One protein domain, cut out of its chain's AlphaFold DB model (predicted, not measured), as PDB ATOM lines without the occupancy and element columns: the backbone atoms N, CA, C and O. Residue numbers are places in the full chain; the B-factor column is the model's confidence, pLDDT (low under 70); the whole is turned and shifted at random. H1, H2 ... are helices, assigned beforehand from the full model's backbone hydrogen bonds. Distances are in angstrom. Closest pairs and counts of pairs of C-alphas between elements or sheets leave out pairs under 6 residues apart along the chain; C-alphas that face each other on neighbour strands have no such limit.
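Overview. This is residues 148 to 195 of the 195 residues of the protein "RNAse_A_bac domain-containing protein" of Erwiniaceae bacterium PD-1 (UniProt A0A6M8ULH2). This is a loose chain with little regular structure: a looped stretch, residues 148 to 159, leads into the short helix H1, and a second helix, H2, stands apart from it beyond a tight link. After H2 the chain folds back as a long tail, residues 179 to 195, towards the H1 side. The printed part has 48 residues, with two named helices, H1 then H2, and no named strand; the class is all helix, with 15 residues in named elements. It is loose, with a radius of gyration of the C-alphas of 12.4 A and spans of 32 by 25 by 14 A.

Along the chain. H1, residues 160 to 165, begins at C-alpha 160 (106.704, 110.252, 99.712). H2, residues 170 to 178, is 12.3 A long and ends at C-alpha 178 (88.691, 106.318, 104.051).

Arrangement. H1 and H2 are apart, with a tight link of 4 residues. Every O i to N i+4 pair in H1 and H2 is within hydrogen-bond range. Residues 178 to 184, of which 178 belongs to H2, stand free.

Size, cuts and confidence. The C-alphas farthest apart, of Pro 155 and Ala 171, are 32.9 A apart. The printed part has no cut. Residues 151 to 159 have pLDDT under 70.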
ATOM      1  N   GLU A 148     117.549 114.889 104.699       70.44
ATOM      2  CA  GLU A 148     118.911 114.480 104.324       70.44
ATOM      3  C   GLU A 148     118.978 113.023 103.844       70.44
ATOM      4  O   GLU A 148     120.011 112.564 103.351       70.44
ATOM      5  N   HIS A 149     117.901 112.259 104.035       71.31
ATOM      6  CA  HIS A 149     117.897 110.805 103.857       71.31
ATOM      7  C   HIS A 149     116.786 110.291 102.938       71.31
ATOM      8  O   HIS A 149     116.825 109.129 102.534       71.31
ATOM      9  N   GLU A 150     115.830 111.136 102.556       74.50
ATOM     10  CA  GLU A 150     114.891 110.826 101.489       74.50
ATOM     11  C   GLU A 150     115.601 110.912 100.127       74.50
ATOM     12  O   GLU A 150     116.014 111.976  99.671       74.50
ATOM     13  N   SER A 151     115.778 109.757  99.479       66.81
ATOM     14  CA  SER A 151     116.455 109.651  98.181       66.81
ATOM     15  C   SER A 151     115.615 110.305  97.084       66.81
ATOM     16  O   SER A 151     114.701 109.679  96.563       66.81
ATOM     17  N   VAL A 152     115.907 111.548  96.704       63.25
ATOM     18  CA  VAL A 152     115.153 112.253  95.644       63.25
ATOM     19  C   VAL A 152     115.469 111.700  94.241       63.25
ATOM     20  O   VAL A 152     114.682 111.851  93.312       63.25
ATOM     21  N   SER A 153     116.608 111.018  94.083       65.31
ATOM     22  CA  SER A 153     117.073 110.400  92.834       65.31
ATOM     23  C   SER A 153     117.699 109.016  93.083       65.31
ATOM     24  O   SER A 153     118.065 108.696  94.214       65.31
ATOM     25  N   GLY A 154     117.784 108.166  92.048       63.53
ATOM     26  CA  GLY A 154     118.383 106.818  92.103       63.53
ATOM     27  C   GLY A 154     117.479 105.704  91.545       63.53
ATOM     28  O   GLY A 154     116.349 105.983  91.154       63.53
ATOM     29  N   PRO A 155     117.940 104.433  91.506       59.03
ATOM     30  CA  PRO A 155     117.170 103.298  90.971       59.03
ATOM     31  C   PRO A 155     115.966 102.887  91.841       59.03
ATOM     32  O   PRO A 155     115.094 102.155  91.381       59.03
ATOM     33  N   LYS A 156     115.906 103.359  93.095       63.59
ATOM     34  CA  LYS A 156     114.741 103.274  93.989       63.59
ATOM     35  C   LYS A 156     114.521 104.642  94.651       63.59
ATOM     36  O   LYS A 156     114.888 104.806  95.815       63.59
ATOM     37  N   PRO A 157     114.023 105.643  93.909       64.06
ATOM     38  CA  PRO A 157     113.810 106.970  94.468       64.06
ATOM     39  C   PRO A 157     112.719 106.904  95.553       64.06
ATOM     40  O   PRO A 157     111.708 106.219  95.397       64.06
ATOM     41  N   GLY A 158     112.963 107.577  96.677       67.94
ATOM     42  CA  GLY A 158     111.966 107.928  97.688       67.94
ATOM     43  C   GLY A 158     111.183 109.185  97.279       67.94
ATOM     44  O   GLY A 158     111.030 109.461  96.093       67.94
ATOM     45  N   GLY A 159     110.672 109.960  98.244       67.81
ATOM     46  CA  GLY A 159     109.999 111.252  97.996       67.81
ATOM     47  C   GLY A 159     108.581 111.367  98.574       67.81
ATOM     48  O   GLY A 159     107.933 112.414  98.485       67.81
ATOM     49  N   HIS A 160     108.055 110.285  99.148       76.75
ATOM     50  CA  HIS A 160     106.704 110.252  99.712       76.75
ATOM     51  C   HIS A 160     106.663 110.472 101.221       76.75
ATOM     52  O   HIS A 160     105.595 110.730 101.764       76.75
ATOM     53  N   THR A 161     107.797 110.390 101.909       79.38
ATOM     54  CA  THR A 161     107.847 110.511 103.366       79.38
ATOM     55  C   THR A 161     107.587 111.953 103.760       79.38
ATOM     56  O   THR A 161     106.628 112.215 104.480       79.38
ATOM     57  N   LEU A 162     108.337 112.905 103.198       81.25
ATOM     58  CA  LEU A 162     108.094 114.321 103.467       81.25
ATOM     59  C   LEU A 162     106.728 114.768 102.934       81.25
ATOM     60  O   LEU A 162     105.954 115.391 103.654       81.25
ATOM     61  N   SER A 163     106.382 114.386 101.702       82.75
ATOM     62  CA  SER A 163     105.135 114.834 101.063       82.75
ATOM     63  C   SER A 163     103.858 114.196 101.620       82.75
ATOM     64  O   SER A 163     102.779 114.766 101.456       82.75
ATOM     65  N   GLN A 164     103.931 113.021 102.256       86.12
ATOM     66  CA  GLN A 164     102.752 112.318 102.779       86.12
ATOM     67  C   GLN A 164     102.714 112.194 104.303       86.12
ATOM     68  O   GLN A 164     101.779 111.568 104.811       86.12
ATOM     69  N   HIS A 165     103.691 112.740 105.027       88.38
ATOM     70  CA  HIS A 165     103.745 112.630 106.488       88.38
ATOM     71  C   HIS A 165     104.195 113.911 107.202       88.38
ATOM     72  O   HIS A 165     104.371 113.874 108.417       88.38
ATOM     73  N   VAL A 166     104.349 115.041 106.504       90.25
ATOM     74  CA  VAL A 166     104.702 116.328 107.123       90.25
ATOM     75  C   VAL A 166     103.707 117.408 106.701       90.25
ATOM     76  O   VAL A 166     103.442 117.581 105.514       90.25
ATOM     77  N   GLY A 167     103.146 118.133 107.671       91.69
ATOM     78  CA  GLY A 167     102.244 119.263 107.435       91.69
ATOM     79  C   GLY A 167     100.919 118.919 106.740       91.69
ATOM     80  O   GLY A 167     100.345 119.780 106.072       91.69
ATOM     81  N   LEU A 168     100.422 117.679 106.839       93.12
ATOM     82  CA  LEU A 168      99.142 117.318 106.221       93.12
ATOM     83  C   LEU A 168      97.946 117.891 106.989       93.12
ATOM     84  O   LEU A 168      97.900 117.868 108.216       93.12
ATOM     85  N   SER A 169      96.918 118.329 106.258       93.94
ATOM     86  CA  SER A 169      95.651 118.731 106.871       93.94
ATOM     87  C   SER A 169      94.867 117.526 107.395       93.94
ATOM     88  O   SER A 169      94.944 116.419 106.856       93.94
ATOM     89  N   GLU A 170      94.027 117.752 108.404       93.81
ATOM     90  CA  GLU A 170      93.140 116.719 108.946       93.81
ATOM     91  C   GLU A 170      92.238 116.105 107.861       93.81
ATOM     92  O   GLU A 170      92.081 114.886 107.790       93.81
ATOM     93  N   ALA A 171      91.710 116.933 106.953       95.38
ATOM     94  CA  ALA A 171      90.903 116.471 105.826       95.38
ATOM     95  C   ALA A 171      91.672 115.480 104.931       95.38
ATOM     96  O   ALA A 171      91.125 114.456 104.519       95.38
ATOM     97  N   ARG A 172      92.962 115.744 104.672       92.38
ATOM     98  CA  ARG A 172      93.841 114.859 103.894       92.38
ATOM     99  C   ARG A 172      94.073 113.530 104.616       92.38
ATOM    100  O   ARG A 172      94.036 112.484 103.970       92.38
ATOM    101  N   LEU A 173      94.284 113.557 105.932       93.62
ATOM    102  CA  LEU A 173      94.457 112.355 106.754       93.62
ATOM    103  C   LEU A 173      93.184 111.496 106.766       93.62
ATOM    104  O   LEU A 173      93.239 110.306 106.456       93.62
ATOM    105  N   ARG A 174      92.018 112.102 107.019       92.94
ATOM    106  CA  ARG A 174      90.719 111.407 107.001       92.94
ATOM    107  C   ARG A 174      90.416 110.784 105.639       92.94
ATOM    108  O   ARG A 174      90.015 109.627 105.573       92.94
ATOM    109  N   MET A 175      90.678 111.514 104.554       93.19
ATOM    110  CA  MET A 175      90.533 111.000 103.190       93.19
ATOM    111  C   MET A 175      91.446 109.793 102.936       93.19
ATOM    112  O   MET A 175      91.023 108.807 102.335       93.19
ATOM    113  N   ARG A 176      92.697 109.842 103.409       90.88
ATOM    114  CA  ARG A 176      93.659 108.741 103.253       90.88
ATOM    115  C   ARG A 176      93.200 107.484 103.988       90.88
ATOM    116  O   ARG A 176      93.353 106.399 103.435       90.88
ATOM    117  N   MET A 177      92.620 107.646 105.178       90.69
ATOM    118  CA  MET A 177      92.024 106.557 105.954       90.69
ATOM    119  C   MET A 177      90.820 105.942 105.230       90.69
ATOM    120  O   MET A 177      90.763 104.732 105.043       90.69
ATOM    121  N   ALA A 178      89.890 106.776 104.753       91.81
ATOM    122  CA  ALA A 178      88.691 106.318 104.051       91.81
ATOM    123  C   ALA A 178      89.015 105.561 102.751       91.81
ATOM    124  O   ALA A 178      88.390 104.552 102.441       91.81
ATOM    125  N   ASN A 179      90.030 106.017 102.013       93.00
ATOM    126  CA  ASN A 179      90.412 105.436 100.725       93.00
ATOM    127  C   ASN A 179      91.331 104.210 100.846       93.00
ATOM    128  O   ASN A 179      91.693 103.615  99.830       93.00
ATOM    129  N   ARG A 180      91.774 103.847 102.056       90.12
ATOM    130  CA  ARG A 180      92.695 102.727 102.281       90.12
ATOM    131  C   ARG A 180      92.187 101.857 103.432       90.12
ATOM    132  O   ARG A 180      92.697 101.972 104.541       90.12
ATOM    133  N   PRO A 181      91.243 100.938 103.163       84.62
ATOM    134  CA  PRO A 181      90.565 100.160 104.203       84.62
ATOM    135  C   PRO A 181      91.488  99.241 105.025       84.62
ATOM    136  O   PRO A 181      91.119  98.835 106.118       84.62
ATOM    137  N   ALA A 182      92.697  98.936 104.540       91.19
ATOM    138  CA  ALA A 182      93.713  98.186 105.290       91.19
ATOM    139  C   ALA A 182      94.561  99.056 106.245       91.19
ATOM    140  O   ALA A 182      95.427  98.541 106.951       91.19
ATOM    141  N   MET A 183      94.380 100.379 106.244       86.75
ATOM    142  CA  MET A 183      95.138 101.301 107.085       86.75
ATOM    143  C   MET A 183      94.466 101.430 108.452       86.75
ATOM    144  O   MET A 183      93.338 101.893 108.540       86.75
ATOM    145  N   ALA A 184      95.164 101.046 109.522       90.44
ATOM    146  CA  ALA A 184      94.634 101.157 110.886       90.44
ATOM    147  C   ALA A 184      94.770 102.574 111.475       90.44
ATOM    148  O   ALA A 184      93.976 102.983 112.317       90.44
ATOM    149  N   ALA A 185      95.792 103.323 111.050       90.50
ATOM    150  CA  ALA A 185      96.100 104.658 111.552       90.50
ATOM    151  C   ALA A 185      96.836 105.492 110.494       90.50
ATOM    152  O   ALA A 185      97.539 104.959 109.634       90.50
ATOM    153  N   THR A 186      96.697 106.816 110.574       91.62
ATOM    154  CA  THR A 186      97.453 107.767 109.758       91.62
ATOM    155  C   THR A 186      97.807 108.985 110.601       91.62
ATOM    156  O   THR A 186      97.034 109.394 111.465       91.62
ATOM    157  N   SER A 187      98.989 109.542 110.371       91.12
ATOM    158  CA  SER A 187      99.533 110.656 111.140       91.12
ATOM    159  C   SER A 187     100.392 111.550 110.253       91.12
ATOM    160  O   SER A 187     100.771 111.181 109.135       91.12
ATOM    161  N   THR A 188     100.685 112.739 110.770       92.31
ATOM    162  CA  THR A 188     101.599 113.706 110.169       92.31
ATOM    163  C   THR A 188     102.386 114.401 111.271       92.31
ATOM    164  O   THR A 188     101.836 114.689 112.333       92.31
ATOM    165  N   PHE A 189     103.652 114.706 111.009       89.75
ATOM    166  CA  PHE A 189     104.389 115.707 111.772       89.75
ATOM    167  C   PHE A 189     103.816 117.096 111.484       89.75
ATOM    168  O   PHE A 189     103.249 117.326 110.410       89.75
ATOM    169  N   THR A 190     103.974 118.018 112.430       89.00
ATOM    170  CA  THR A 190     103.512 119.407 112.297       89.00
ATOM    171  C   THR A 190     104.290 120.169 111.230       89.00
ATOM    172  O   THR A 190     103.712 120.956 110.486       89.00
ATOM    173  N   ASP A 191     105.591 119.903 111.125       85.31
ATOM    174  CA  ASP A 191     106.520 120.622 110.261       85.31
ATOM    175  C   ASP A 191     107.808 119.813 110.028       85.31
ATOM    176  O   ASP A 191     108.062 118.801 110.682       85.31
ATOM    177  N   LEU A 192     108.627 120.284 109.084       82.06
ATOM    178  CA  LEU A 192     109.896 119.660 108.690       82.06
ATOM    179  C   LEU A 192     110.988 119.704 109.765       82.06
ATOM    180  O   LEU A 192     111.984 119.004 109.630       82.06
ATOM    181  N   ARG A 193     110.864 120.567 110.777       79.06
ATOM    182  CA  ARG A 193     111.847 120.667 111.865       79.06
ATOM    183  C   ARG A 193     111.584 119.600 112.929       79.06
ATOM    184  O   ARG A 193     112.526 119.153 113.573       79.06
ATOM    185  N   THR A 194     110.317 119.244 113.112       77.19
ATOM    186  CA  THR A 194     109.841 118.223 114.051       77.19
ATOM    187  C   THR A 194     109.933 116.806 113.472       77.19
ATOM    188  O   THR A 194     110.062 115.854 114.239       77.19
ATOM    189  N   ALA A 195     109.846 116.675 112.144       73.38
ATOM    190  CA  ALA A 195     109.965 115.417 111.398       73.38
ATOM    191  C   ALA A 195     111.414 114.914 111.281       73.38
ATOM    192  O   ALA A 195     111.604 113.681 111.375       73.38
TER     193      ALA A 195